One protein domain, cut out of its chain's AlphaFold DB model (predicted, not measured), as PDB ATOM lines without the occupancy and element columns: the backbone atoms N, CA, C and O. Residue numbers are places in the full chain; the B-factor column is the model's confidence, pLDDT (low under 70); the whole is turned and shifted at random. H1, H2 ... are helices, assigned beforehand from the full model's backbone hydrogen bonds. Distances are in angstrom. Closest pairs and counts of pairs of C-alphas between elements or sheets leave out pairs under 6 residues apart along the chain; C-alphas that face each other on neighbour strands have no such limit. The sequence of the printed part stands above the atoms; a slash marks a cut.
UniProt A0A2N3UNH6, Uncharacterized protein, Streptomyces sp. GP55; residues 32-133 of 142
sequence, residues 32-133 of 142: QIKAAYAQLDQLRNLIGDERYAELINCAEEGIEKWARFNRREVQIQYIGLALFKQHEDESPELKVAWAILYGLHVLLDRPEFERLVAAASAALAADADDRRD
ATOM      1  N   GLN A  32     335.471 327.256 466.014       96.88
ATOM      2  CA  GLN A  32     336.310 328.444 466.095       96.88
ATOM      3  C   GLN A  32     336.023 329.414 464.942       96.88
ATOM      4  O   GLN A  32     335.903 330.610 465.178       96.88
ATOM      5  N   ILE A  33     335.820 328.906 463.721       97.56
ATOM      6  CA  ILE A  33     335.470 329.728 462.550       97.56
ATOM      7  C   ILE A  33     334.051 330.291 462.686       97.56
ATOM      8  O   ILE A  33     333.824 331.467 462.415       97.56
ATOM      9  N   LYS A  34     333.099 329.497 463.198       96.81
ATOM     10  CA  LYS A  34     331.741 329.985 463.506       96.81
ATOM     11  C   LYS A  34     331.759 331.092 464.564       96.81
ATOM     12  O   LYS A  34     331.049 332.088 464.425       96.81
ATOM     13  N   ALA A  35     332.581 330.933 465.601       96.62
ATOM     14  CA  ALA A  35     332.780 331.959 466.617       96.62
ATOM     15  C   ALA A  35     333.435 333.211 466.019       96.62
ATOM     16  O   ALA A  35     332.958 334.314 466.271       96.62
ATOM     17  N   ALA A  36     334.461 333.049 465.181       97.06
ATOM     18  CA  ALA A  36     335.136 334.152 464.509       97.06
ATOM     19  C   ALA A  36     334.193 334.959 463.610       97.06
ATOM     20  O   ALA A  36     334.161 336.181 463.711       97.06
ATOM     21  N   TYR A  37     333.358 334.285 462.816       96.75
ATOM     22  CA  TYR A  37     332.302 334.925 462.031       96.75
ATOM     23  C   TYR A  37     331.376 335.783 462.905       96.75
ATOM     24  O   TYR A  37     331.153 336.958 462.615       96.75
ATOM     25  N   ALA A  38     330.868 335.218 464.006       95.56
ATOM     26  CA  ALA A  38     329.974 335.940 464.908       95.56
ATOM     27  C   ALA A  38     330.664 337.146 465.567       95.56
ATOM     28  O   ALA A  38     330.048 338.201 465.710       95.56
ATOM     29  N   GLN A  39     331.941 337.006 465.936       96.00
ATOM     30  CA  GLN A  39     332.737 338.097 466.497       96.00
ATOM     31  C   GLN A  39     332.988 339.210 465.475       96.00
ATOM     32  O   GLN A  39     332.872 340.371 465.844       96.00
ATOM     33  N   LEU A  40     333.265 338.893 464.206       95.75
ATOM     34  CA  LEU A  40     333.426 339.897 463.146       95.75
ATOM     35  C   LEU A  40     332.121 340.661 462.868       95.75
ATOM     36  O   LEU A  40     332.139 341.890 462.804       95.75
ATOM     37  N   ASP A  41     330.979 339.968 462.778       93.81
ATOM     38  CA  ASP A  41     329.670 340.626 462.631       93.81
ATOM     39  C   ASP A  41     329.359 341.517 463.843       93.81
ATOM     40  O   ASP A  41     328.931 342.663 463.694       93.81
ATOM     41  N   GLN A  42     329.608 341.032 465.062       92.12
ATOM     42  CA  GLN A  42     329.427 341.828 466.276       92.12
ATOM     43  C   GLN A  42     330.347 343.054 466.292       92.12
ATOM     44  O   GLN A  42     329.896 344.148 466.629       92.12
ATOM     45  N   LEU A  43     331.612 342.876 465.918       92.81
ATOM     46  CA  LEU A  43     332.623 343.922 465.890       92.81
ATOM     47  C   LEU A  43     332.218 345.046 464.940       92.81
ATOM     48  O   LEU A  43     332.198 346.206 465.343       92.81
ATOM     49  N   ARG A  44     331.793 344.694 463.726       92.62
ATOM     50  CA  ARG A  44     331.281 345.642 462.737       92.62
ATOM     51  C   ARG A  44     330.080 346.435 463.248       92.62
ATOM     52  O   ARG A  44     330.032 347.651 463.094       92.62
ATOM     53  N   ASN A  45     329.140 345.766 463.920       90.00
ATOM     54  CA  ASN A  45     327.980 346.428 464.526       90.00
ATOM     55  C   ASN A  45     328.363 347.351 465.700       90.00
ATOM     56  O   ASN A  45     327.658 348.324 465.959       90.00
ATOM     57  N   LEU A  46     329.445 347.045 466.422       89.94
ATOM     58  CA  LEU A  46     329.902 347.818 467.576       89.94
ATOM     59  C   LEU A  46     330.593 349.122 467.165       89.94
ATOM     60  O   LEU A  46     330.309 350.165 467.749       89.94
ATOM     61  N   ILE A  47     331.514 349.058 466.200       88.81
ATOM     62  CA  ILE A  47     332.375 350.199 465.844       88.81
ATOM     63  C   ILE A  47     331.932 350.935 464.577       88.81
ATOM     64  O   ILE A  47     332.451 352.009 464.286       88.81
ATOM     65  N   GLY A  48     330.945 350.393 463.862       90.31
ATOM     66  CA  GLY A  48     330.464 350.929 462.594       90.31
ATOM     67  C   GLY A  48     331.307 350.478 461.402       90.31
ATOM     68  O   GLY A  48     332.427 349.993 461.549       90.31
ATOM     69  N   ASP A  49     330.744 350.638 460.205       89.69
ATOM     70  CA  ASP A  49     331.313 350.103 458.964       89.69
ATOM     71  C   ASP A  49     332.674 350.723 458.612       89.69
ATOM     72  O   ASP A  49     333.591 350.003 458.227       89.69
ATOM     73  N   GLU A  50     332.820 352.037 458.788       89.31
ATOM     74  CA  GLU A  50     334.056 352.769 458.481       89.31
ATOM     75  C   GLU A  50     335.220 352.303 459.365       89.31
ATOM     76  O   GLU A  50     336.219 351.797 458.857       89.31
ATOM     77  N   ARG A  51     335.049 352.348 460.693       89.38
ATOM     78  CA  ARG A  51     336.081 351.903 461.645       89.38
ATOM     79  C   ARG A  51     336.364 350.407 461.546       89.38
ATOM     80  O   ARG A  51     337.481 349.967 461.802       89.38
ATOM     81  N   TYR A  52     335.359 349.605 461.192       92.38
ATOM     82  CA  TYR A  52     335.559 348.185 460.925       92.38
ATOM     83  C   TYR A  52     336.435 347.967 459.691       92.38
ATOM     84  O   TYR A  52     337.362 347.163 459.753       92.38
ATOM     85  N   ALA A  53     336.203 348.710 458.608       92.44
ATOM     86  CA  ALA A  53     337.047 348.638 457.423       92.44
ATOM     87  C   ALA A  53     338.497 349.041 457.728       92.44
ATOM     88  O   ALA A  53     339.424 348.317 457.371       92.44
ATOM     89  N   GLU A  54     338.699 350.136 458.461       90.25
ATOM     90  CA  GLU A  54     340.029 350.579 458.899       90.25
ATOM     91  C   GLU A  54     340.755 349.517 459.732       90.25
ATOM     92  O   GLU A  54     341.925 349.222 459.487       90.25
ATOM     93  N   LEU A  55     340.050 348.890 460.679       91.31
ATOM     94  CA  LEU A  55     340.597 347.836 461.529       91.31
ATOM     95  C   LEU A  55     341.051 346.611 460.728       91.31
ATOM     96  O   LEU A  55     342.136 346.081 460.982       91.31
ATOM     97  N   ILE A  56     340.232 346.151 459.778       94.88
ATOM     98  CA  ILE A  56     340.563 345.000 458.930       94.88
ATOM     99  C   ILE A  56     341.735 345.333 458.000       94.88
ATOM    100  O   ILE A  56     342.670 344.537 457.912       94.88
ATOM    101  N   ASN A  57     341.759 346.531 457.410       91.75
ATOM    102  CA  ASN A  57     342.877 346.993 456.582       91.75
ATOM    103  C   ASN A  57     344.185 347.062 457.391       91.75
ATOM    104  O   ASN A  57     345.226 346.583 456.945       91.75
ATOM    105  N   CYS A  58     344.136 347.573 458.626       89.69
ATOM    106  CA  CYS A  58     345.277 347.554 459.545       89.69
ATOM    107  C   CYS A  58     345.764 346.132 459.855       89.69
ATOM    108  O   CYS A  58     346.972 345.893 459.954       89.69
ATOM    109  N   ALA A  59     344.836 345.191 460.045       91.12
ATOM    110  CA  ALA A  59     345.152 343.788 460.287       91.12
ATOM    111  C   ALA A  59     345.863 343.159 459.089       91.12
ATOM    112  O   ALA A  59     346.913 342.540 459.268       91.12
ATOM    113  N   GLU A  60     345.346 343.380 457.885       92.25
ATOM    114  CA  GLU A  60     345.944 342.911 456.638       92.25
ATOM    115  C   GLU A  60     347.342 343.509 456.429       92.25
ATOM    116  O   GLU A  60     348.319 342.770 456.285       92.25
ATOM    117  N   GLU A  61     347.491 344.831 456.558       89.69
ATOM    118  CA  GLU A  61     348.796 345.494 456.476       89.69
ATOM    119  C   GLU A  61     349.796 344.970 457.515       89.69
ATOM    120  O   GLU A  61     350.992 344.834 457.232       89.69
ATOM    121  N   GLY A  62     349.336 344.718 458.741       86.69
ATOM    122  CA  GLY A  62     350.160 344.175 459.816       86.69
ATOM    123  C   GLY A  62     350.658 342.765 459.494       86.69
ATOM    124  O   GLY A  62     351.843 342.474 459.686       86.69
ATOM    125  N   ILE A  63     349.780 341.918 458.948       89.62
ATOM    126  CA  ILE A  63     350.108 340.568 458.474       89.62
ATOM    127  C   ILE A  63     351.136 340.636 457.339       89.62
ATOM    128  O   ILE A  63     352.159 339.949 457.401       89.62
ATOM    129  N   GLU A  64     350.921 341.499 456.345       89.00
ATOM    130  CA  GLU A  64     351.844 341.662 455.221       89.00
ATOM    131  C   GLU A  64     353.222 342.155 455.664       89.00
ATOM    132  O   GLU A  64     354.251 341.613 455.248       89.00
ATOM    133  N   LYS A  65     353.269 343.184 456.521       85.00
ATOM    134  CA  LYS A  65     354.528 343.714 457.060       85.00
ATOM    135  C   LYS A  65     355.272 342.615 457.814       85.00
ATOM    136  O   LYS A  65     356.451 342.388 457.543       85.00
ATOM    137  N   TRP A  66     354.591 341.880 458.689       84.38
ATOM    138  CA  TRP A  66     355.194 340.759 459.409       84.38
ATOM    139  C   TRP A  66     355.761 339.686 458.459       84.38
ATOM    140  O   TRP A  66     356.892 339.227 458.654       84.38
ATOM    141  N   ALA A  67     355.027 339.333 457.398       85.06
ATOM    142  CA  ALA A  67     355.475 338.367 456.396       85.06
ATOM    143  C   ALA A  67     356.754 338.819 455.665       85.06
ATOM    144  O   ALA A  67     357.618 337.990 455.374       85.06
ATOM    145  N   ARG A  68     356.916 340.130 455.425       83.94
ATOM    146  CA  ARG A  68     358.107 340.714 454.777       83.94
ATOM    147  C   ARG A  68     359.343 340.757 455.688       83.94
ATOM    148  O   ARG A  68     360.455 340.631 455.180       83.94
ATOM    149  N   PHE A  69     359.181 340.911 457.007       79.31
ATOM    150  CA  PHE A  69     360.298 341.136 457.948       79.31
ATOM    151  C   PHE A  69     360.781 339.895 458.740       79.31
ATOM    152  O   PHE A  69     361.723 339.995 459.518       79.31
ATOM    153  N   ASN A  70     360.212 338.710 458.501       61.75
ATOM    154  CA  ASN A  70     360.705 337.387 458.937       61.75
ATOM    155  C   ASN A  70     361.051 337.195 460.450       61.75
ATOM    156  O   ASN A  70     362.209 337.179 460.866       61.75
ATOM    157  N   ARG A  71     360.005 336.877 461.237       62.59
ATOM    158  CA  ARG A  71     359.903 335.796 462.262       62.59
ATOM    159  C   ARG A  71     360.770 335.799 463.538       62.59
ATOM    160  O   ARG A  71     361.285 334.753 463.937       62.59
ATOM    161  N   ARG A  72     360.797 336.896 464.293       56.19
ATOM    162  CA  ARG A  72     361.005 336.795 465.763       56.19
ATOM    163  C   ARG A  72     359.885 337.395 466.597       56.19
ATOM    164  O   ARG A  72     359.656 336.951 467.716       56.19
ATOM    165  N   GLU A  73     359.173 338.354 466.036       61.56
ATOM    166  CA  GLU A  73     358.132 339.098 466.732       61.56
ATOM    167  C   GLU A  73     356.742 338.515 466.464       61.56
ATOM    168  O   GLU A  73     356.497 337.832 465.458       61.56
ATOM    169  N   VAL A  74     355.834 338.750 467.411       64.38
ATOM    170  CA  VAL A  74     354.472 338.216 467.369       64.38
ATOM    171  C   VAL A  74     353.686 339.023 466.340       64.38
ATOM    172  O   VAL A  74     353.627 340.242 466.448       64.38
ATOM    173  N   GLN A  75     353.070 338.361 465.356       73.19
ATOM    174  CA  GLN A  75     352.291 338.987 464.273       73.19
ATOM    175  C   GLN A  75     351.329 340.073 464.781       73.19
ATOM    176  O   GLN A  75     351.259 341.163 464.221       73.19
ATOM    177  N   ILE A  76     350.670 339.819 465.911       78.38
ATOM    178  CA  ILE A  76     349.739 340.757 466.540       78.38
ATOM    179  C   ILE A  76     350.383 342.092 466.964       78.38
ATOM    180  O   ILE A  76     349.711 343.112 466.993       78.38
ATOM    181  N   GLN A  77     351.692 342.144 467.228       77.44
ATOM    182  CA  GLN A  77     352.394 343.398 467.535       77.44
ATOM    183  C   GLN A  77     352.456 344.326 466.314       77.44
ATOM    184  O   GLN A  77     352.339 345.540 466.465       77.44
ATOM    185  N   TYR A  78     352.573 343.767 465.106       74.12
ATOM    186  CA  TYR A  78     352.562 344.543 463.862       74.12
ATOM    187  C   TYR A  78     351.180 345.114 463.572       74.12
ATOM    188  O   TYR A  78     351.077 346.247 463.104       74.12
ATOM    189  N   ILE A  79     350.130 344.360 463.902       76.69
ATOM    190  CA  ILE A  79     348.755 344.845 463.786       76.69
ATOM    191  C   ILE A  79     348.504 345.968 464.797       76.69
ATOM    192  O   ILE A  79     347.986 347.019 464.430       76.69
ATOM    193  N   GLY A  80     348.947 345.797 466.046       76.69
ATOM    194  CA  GLY A  80     348.823 346.835 467.070       76.69
ATOM    195  C   GLY A  80     349.563 348.118 466.683       76.69
ATOM    196  O   GLY A  80     349.051 349.214 466.888       76.69
ATOM    197  N   LEU A  81     350.736 347.991 466.054       76.44
ATOM    198  CA  LEU A  81     351.489 349.133 465.537       76.44
ATOM    199  C   LEU A  81     350.790 349.818 464.354       76.44
ATOM    200  O   LEU A  81     350.841 351.043 464.259       76.44
ATOM    201  N   ALA A  82     350.178 349.055 463.443       75.88
ATOM    202  CA  ALA A  82     349.406 349.617 462.336       75.88
ATOM    203  C   ALA A  82     348.218 350.434 462.869       75.88
ATOM    204  O   ALA A  82     348.072 351.599 462.509       75.88
ATOM    205  N   LEU A  83     347.478 349.873 463.827       73.25
ATOM    206  CA  LEU A  83     346.348 350.548 464.465       73.25
ATOM    207  C   LEU A  83     346.756 351.801 465.234       73.25
ATOM    208  O   LEU A  83     346.115 352.833 465.080       73.25
ATOM    209  N   PHE A  84     347.840 351.743 466.014       76.44
ATOM    210  CA  PHE A  84     348.334 352.907 466.757       76.44
ATOM    211  C   PHE A  84     348.751 354.060 465.833       76.44
ATOM    212  O   PHE A  84     348.577 355.223 466.171       76.44
ATOM    213  N   LYS A  85     349.302 353.754 464.652       76.88
ATOM    214  CA  LYS A  85     349.658 354.784 463.664       76.88
ATOM    215  C   LYS A  85     348.437 355.436 463.018       76.88
ATOM    216  O   LYS A  85     348.541 356.580 462.592       76.88
ATOM    217  N   GLN A  86     347.334 354.701 462.895       72.12
ATOM    218  CA  GLN A  86     346.117 355.173 462.238       72.12
ATOM    219  C   GLN A  86     345.149 355.858 463.211       72.12
ATOM    220  O   GLN A  86     344.408 356.753 462.813       72.12
ATOM    221  N   HIS A  87     345.198 355.495 464.494       67.94
ATOM    222  CA  HIS A  87     344.360 356.063 465.538       67.94
ATOM    223  C   HIS A  87     345.219 356.567 466.701       67.94
ATOM    224  O   HIS A  87     345.669 355.788 467.539       67.94
ATOM    225  N   GLU A  88     345.396 357.887 466.785       66.88
ATOM    226  CA  GLU A  88     345.909 358.544 468.000       66.88
ATOM    227  C   GLU A  88     344.861 358.562 469.131       66.88
ATOM    228  O   GLU A  88     345.178 358.873 470.278       66.88
ATOM    229  N   ASP A  89     343.605 358.238 468.807       65.00
ATOM    230  CA  ASP A  89     342.471 358.299 469.723       65.00
ATOM    231  C   ASP A  89     342.301 356.993 470.518       65.00
ATOM    232  O   ASP A  89     342.174 355.896 469.970       65.00
ATOM    233  N   GLU A  90     342.251 357.115 471.844       67.06
ATOM    234  CA  GLU A  90     342.154 356.015 472.809       67.06
ATOM    235  C   GLU A  90     340.699 355.583 473.097       67.06
ATOM    236  O   GLU A  90     340.360 355.181 474.223       67.06
ATOM    237  N   SER A  91     339.825 355.662 472.091       79.31
ATOM    238  CA  SER A  91     338.391 355.405 472.257       79.31
ATOM    239  C   SER A  91     338.129 354.005 472.861       79.31
ATOM    240  O   SER A  91     338.770 353.020 472.467       79.31
ATOM    241  N   PRO A  92     337.207 353.871 473.839       81.75
ATOM    242  CA  PRO A  92     336.882 352.578 474.447       81.75
ATOM    243  C   PRO A  92     336.460 351.514 473.425       81.75
ATOM    244  O   PRO A  92     336.794 350.341 473.577       81.75
ATOM    245  N   GLU A  93     335.767 351.921 472.365       83.50
ATOM    246  CA  GLU A  93     335.314 351.057 471.277       83.50
ATOM    247  C   GLU A  93     336.494 350.463 470.505       83.50
ATOM    248  O   GLU A  93     336.505 349.261 470.248       83.50
ATOM    249  N   LEU A  94     337.515 351.271 470.196       80.31
ATOM    250  CA  LEU A  94     338.745 350.805 469.548       80.31
ATOM    251  C   LEU A  94     339.527 349.838 470.446       80.31
ATOM    252  O   LEU A  94     340.040 348.827 469.967       80.31
ATOM    253  N   LYS A  95     339.561 350.079 471.763       83.50
ATOM    254  CA  LYS A  95     340.178 349.155 472.734       83.50
ATOM    255  C   LYS A  95     339.457 347.804 472.775       83.50
ATOM    256  O   LYS A  95     340.107 346.760 472.802       83.50
ATOM    257  N   VAL A  96     338.122 347.809 472.751       87.69
ATOM    258  CA  VAL A  96     337.315 346.577 472.684       87.69
ATOM    259  C   VAL A  96     337.515 345.870 471.346       87.69
ATOM    260  O   VAL A  96     337.715 344.658 471.322       87.69
ATOM    261  N   ALA A  97     337.524 346.617 470.244       89.06
ATOM    262  CA  ALA A  97     337.773 346.086 468.913       89.06
ATOM    263  C   ALA A  97     339.130 345.388 468.809       89.06
ATOM    264  O   ALA A  97     339.229 344.263 468.314       89.06
ATOM    265  N   TRP A  98     340.159 346.023 469.369       86.50
ATOM    266  CA  TRP A  98     341.489 345.454 469.480       86.50
ATOM    267  C   TRP A  98     341.504 344.163 470.298       86.50
ATOM    268  O   TRP A  98     342.081 343.164 469.870       86.50
ATOM    269  N   ALA A  99     340.836 344.148 471.453       89.62
ATOM    270  CA  ALA A  99     340.756 342.962 472.300       89.62
ATOM    271  C   ALA A  99     340.045 341.789 471.604       89.62
ATOM    272  O   ALA A  99     340.493 340.648 471.727       89.62
ATOM    273  N   ILE A 100     338.976 342.060 470.846       92.06
ATOM    274  CA  ILE A 100     338.276 341.047 470.046       92.06
ATOM    275  C   ILE A 100     339.213 340.489 468.973       92.06
ATOM    276  O   ILE A 100     339.381 339.274 468.889       92.06
ATOM    277  N   LEU A 101     339.879 341.353 468.202       90.88
ATOM    278  CA  LEU A 101     340.808 340.927 467.152       90.88
ATOM    279  C   LEU A 101     341.984 340.112 467.718       90.88
ATOM    280  O   LEU A 101     342.343 339.071 467.168       90.88
ATOM    281  N   TYR A 102     342.537 340.533 468.858       89.25
ATOM    282  CA  TYR A 102     343.554 339.780 469.592       89.25
ATOM    283  C   TYR A 102     343.035 338.406 470.030       89.25
ATOM    284  O   TYR A 102     343.713 337.394 469.851       89.25
ATOM    285  N   GLY A 103     341.816 338.353 470.572       92.56
ATOM    286  CA  GLY A 103     341.151 337.108 470.946       92.56
ATOM    287  C   GLY A 103     340.995 336.154 469.762       92.56
ATOM    288  O   GLY A 103     341.241 334.962 469.917       92.56
ATOM    289  N   LEU A 104     340.671 336.669 468.573       93.88
ATOM    290  CA  LEU A 104     340.589 335.877 467.343       93.88
ATOM    291  C   LEU A 104     341.951 335.327 466.909       93.88
ATOM    292  O   LEU A 104     342.034 334.154 466.559       93.88
ATOM    293  N   HIS A 105     343.017 336.125 467.002       92.12
ATOM    294  CA  HIS A 105     344.387 335.663 466.741       92.12
ATOM    295  C   HIS A 105     344.845 334.577 467.731       92.12
ATOM    296  O   HIS A 105     345.672 333.741 467.389       92.12
ATOM    297  N   VAL A 106     344.345 334.585 468.972       90.88
ATOM    298  CA  VAL A 106     344.637 333.530 469.962       90.88
ATOM    299  C   VAL A 106     343.775 332.286 469.741       90.88
ATOM    300  O   VAL A 106     344.246 331.170 469.950       90.88
ATOM    301  N   LEU A 107     342.507 332.471 469.369       94.12
ATOM    302  CA  LEU A 107     341.547 331.390 469.155       94.12
ATOM    303  C   LEU A 107     341.889 330.547 467.923       94.12
ATOM    304  O   LEU A 107     341.668 329.337 467.932       94.12
ATOM    305  N   LEU A 108     342.367 331.203 466.870       93.75
ATOM    306  CA  LEU A 108     342.705 330.592 465.594       93.75
ATOM    307  C   LEU A 108     344.200 330.326 465.511       93.75
ATOM    308  O   LEU A 108     345.008 331.066 466.076       93.75
ATOM    309  N   ASP A 109     344.584 329.286 464.775       91.94
ATOM    310  CA  ASP A 109     345.985 329.187 464.392       91.94
ATOM    311  C   ASP A 109     346.354 330.315 463.410       91.94
ATOM    312  O   ASP A 109     345.500 331.012 462.855       91.94
ATOM    313  N   ARG A 110     347.654 330.541 463.212       89.88
ATOM    314  CA  ARG A 110     348.115 331.653 462.369       89.88
ATOM    315  C   ARG A 110     347.552 331.580 460.937       89.88
ATOM    316  O   ARG A 110     346.995 332.582 460.496       89.88
ATOM    317  N   PRO A 111     347.668 330.455 460.201       92.19
ATOM    318  CA  PRO A 111     347.083 330.351 458.862       92.19
ATOM    319  C   PRO A 111     345.568 330.575 458.816       92.19
ATOM    320  O   PRO A 111     345.044 331.065 457.816       92.19
ATOM    321  N   GLU A 112     344.829 330.176 459.847       95.44
ATOM    322  CA  GLU A 112     343.394 330.433 459.960       95.44
ATOM    323  C   GLU A 112     343.102 331.907 460.224       95.44
ATOM    324  O   GLU A 112     342.230 332.469 459.567       95.44
ATOM    325  N   PHE A 113     343.846 332.557 461.118       95.19
ATOM    326  CA  PHE A 113     343.689 333.983 461.385       95.19
ATOM    327  C   PHE A 113     344.002 334.839 460.147       95.19
ATOM    328  O   PHE A 113     343.237 335.740 459.812       95.19
ATOM    329  N   GLU A 114     345.077 334.528 459.420       94.69
ATOM    330  CA  GLU A 114     345.427 335.226 458.175       94.69
ATOM    331  C   GLU A 114     344.324 335.083 457.118       94.69
ATOM    332  O   GLU A 114     343.903 336.070 456.514       94.69
ATOM    333  N   ARG A 115     343.795 333.865 456.940       96.31
ATOM    334  CA  ARG A 115     342.665 333.613 456.033       96.31
ATOM    335  C   ARG A 115     341.379 334.298 456.485       96.31
ATOM    336  O   ARG A 115     340.612 334.739 455.637       96.31
ATOM    337  N   LEU A 116     341.136 334.396 457.792       97.38
ATOM    338  CA  LEU A 116     339.988 335.114 458.344       97.38
ATOM    339  C   LEU A 116     340.053 336.604 457.994       97.38
ATOM    340  O   LEU A 116     339.059 337.161 457.535       97.38
ATOM    341  N   VAL A 117     341.209 337.241 458.202       96.38
ATOM    342  CA  VAL A 117     341.404 338.663 457.881       96.38
ATOM    343  C   VAL A 117     341.276 338.898 456.375       96.38
ATOM    344  O   VAL A 117     340.559 339.810 455.974       96.38
ATOM    345  N   ALA A 118     341.868 338.032 455.547       96.50
ATOM    346  CA  ALA A 118     341.721 338.104 454.093       96.50
ATOM    347  C   ALA A 118     340.252 337.970 453.646       96.50
ATOM    348  O   ALA A 118     339.784 338.752 452.821       96.50
ATOM    349  N   ALA A 119     339.492 337.039 454.235       97.31
ATOM    350  CA  ALA A 119     338.062 336.892 453.959       97.31
ATOM    351  C   ALA A 119     337.263 338.141 454.374       97.31
ATOM    352  O   ALA A 119     336.384 338.590 453.642       97.31
ATOM    353  N   ALA A 120     337.575 338.731 455.531       97.06
ATOM    354  CA  ALA A 120     336.933 339.964 455.979       97.06
ATOM    355  C   ALA A 120     337.242 341.152 455.049       97.06
ATOM    356  O   ALA A 120     336.343 341.942 454.767       97.06
ATOM    357  N   SER A 121     338.477 341.252 454.548       96.38
ATOM    358  CA  SER A 121     338.894 342.270 453.572       96.38
ATOM    359  C   SER A 121     338.174 342.089 452.228       96.38
ATOM    360  O   SER A 121     337.579 343.028 451.700       96.38
ATOM    361  N   ALA A 122     338.091 340.852 451.725       96.38
ATOM    362  CA  ALA A 122     337.346 340.536 450.505       96.38
ATOM    363  C   ALA A 122     335.849 340.885 450.617       96.38
ATOM    364  O   ALA A 122     335.268 341.429 449.680       96.38
ATOM    365  N   ALA A 123     335.231 340.631 451.775       95.88
ATOM    366  CA  ALA A 123     333.843 341.011 452.025       95.88
ATOM    367  C   ALA A 123     333.634 342.536 451.998       95.88
ATOM    368  O   ALA A 123     332.626 343.008 451.480       95.88
ATOM    369  N   LEU A 124     334.595 343.316 452.507       94.88
ATOM    370  CA  LEU A 124     334.545 344.782 452.452       94.88
ATOM    371  C   LEU A 124     334.635 345.322 451.024       94.88
ATOM    372  O   LEU A 124     333.973 346.311 450.708       94.88
ATOM    373  N   ALA A 125     335.439 344.681 450.174       92.81
ATOM    374  CA  ALA A 125     335.516 345.028 448.760       92.81
ATOM    375  C   ALA A 125     334.173 344.773 448.056       92.81
ATOM    376  O   ALA A 125     333.669 345.669 447.382       92.81
ATOM    377  N   ALA A 126     333.549 343.615 448.301       93.00
ATOM    378  CA  ALA A 126     332.224 343.294 447.764       93.00
ATOM    379  C   ALA A 126     331.151 344.304 448.216       93.00
ATOM    380  O   ALA A 126     330.419 344.839 447.391       93.00
ATOM    381  N   ASP A 127     331.132 344.672 449.503       90.06
ATOM    382  CA  ASP A 127     330.202 345.686 450.022       90.06
ATOM    383  C   ASP A 127     330.383 347.074 449.379       90.06
ATOM    384  O   ASP A 127     329.476 347.912 449.409       90.06
ATOM    385  N   ALA A 128     331.589 347.398 448.908       87.75
ATOM    386  CA  ALA A 128     331.859 348.657 448.223       87.75
ATOM    387  C   ALA A 128     331.372 348.624 446.770       87.75
ATOM    388  O   ALA A 128     330.859 349.636 446.292       87.75
ATOM    389  N   ASP A 129     331.503 347.483 446.097       88.25
ATOM    390  CA  ASP A 129     331.028 347.298 444.728       88.25
ATOM    391  C   ASP A 129     329.492 347.272 444.673       88.25
ATOM    392  O   ASP A 129     328.912 348.044 443.910       88.25
ATOM    393  N   ASP A 130     328.825 346.550 445.583       85.81
ATOM    394  CA  ASP A 130     327.353 346.522 445.673       85.81
ATOM    395  C   ASP A 130     326.751 347.929 445.867       85.81
ATOM    396  O   ASP A 130     325.716 348.276 445.293       85.81
ATOM    397  N   ARG A 131     327.410 348.776 446.673       83.12
ATOM    398  CA  ARG A 131     326.975 350.167 446.891       83.12
ATOM    399  C   ARG A 131     327.140 351.030 445.645       83.12
ATOM    400  O   ARG A 131     326.262 351.837 445.358       83.12
ATOM    401  N   ARG A 132     328.241 350.864 444.907       82.75
ATOM    402  CA  ARG A 132     328.480 351.596 443.653       82.75
ATOM    403  C   ARG A 132     327.459 351.219 442.588       82.75
ATOM    404  O   ARG A 132     326.971 352.101 441.888       82.75
ATOM    405  N   ASP A 133     327.126 349.938 442.484       83.31
ATOM    406  CA  ASP A 133     326.122 349.457 441.536       83.31
ATOM    407  C   ASP A 133     324.737 350.034 441.869       83.31
ATOM    408  O   ASP A 133     324.072 350.587 440.992       83.31
TER     409      ASP A 133
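This is residues 32 to 133 of the 142 residues of an uncharacterized protein of Streptomyces sp. GP55 (UniProt A0A2N3UNH6). The longest helix, H5, packs obliquely on one side of H2, and H3 packs across the opposite side of H2; H1 and H4, side by side and antiparallel, complete a compact cluster of helices. The last part of H5, residues 126 to 133, sticks out of this body as an arm, and residues 68 to 73 also stand free. The printed part has 102 residues with five named helices, H1 to H5 in chain order, and no named strand; the class is all helix. The whole is compact, with a radius of gyration of the C-alphas of 13.3 A and spans of 43 by 29 by 25 A.

H5, residues 110 to 133, is 35.1 A long and ends with C-alpha 133 at (326.122, 349.457, 441.536). H2, residues 49 to 69, is 30.4 A long, with C-alpha 49 at (331.313, 350.103, 458.964). H3 takes residues 75 to 86 and measures 17.4 A. H4, residues 92 to 107, measures 22.3 A. H1, residues 32 to 47, measures 22.1 A and begins with C-alpha 32 at (336.310, 328.444, 466.095).

H2 is the hub, touching three other helices. H5 touches H2 with residues 114 to 124 alone, at a steep tilt of 43 degrees, opposite ways; the closest C-alphas are those of Ile 56 and Ser 121, 6.2 A apart. H3 touches H2 at a steep tilt of 51 degrees, with the C-alphas of Gly 62 and Ile 79 closest, at 4.3 A. H1 and H2 only just touch, with 3 pairs of C-alphas within 8 A, and only at the corner; the closest are those of Arg 44 and Tyr 52, 5.3 A apart. H1 and H4 touch at a shallow tilt of 10 degrees, opposite ways, with the C-alphas of Ile 47 and Glu 93 closest, at 6.2 A. H3 and H4 form a helical hairpin at a shallow tilt of 19 degrees; they only just touch, with 3 pairs within 8 A, the closest being the C-alphas of Ile 76 and Tyr 102 at 7.0 A. The helix packing is part aligned, part crossed: leaving out H1 and H2, which touch only at the corner, 2 of the 4 pairs of helices that touch are at a shallow tilt. H3 is apart from H1 and H5. In H1, H2, H3 and H4 every O i to N i+4 pair is within hydrogen-bond range; in H5, 19 of 20 are.

The C-alphas of Arg 72 and Asp 133 are the two farthest apart, 44.3 A. The printed part has no cut, and its four links are tight. The mean pLDDT of the printed part is 86.8; residues 70 to 74 and 87 to 90 are under 70.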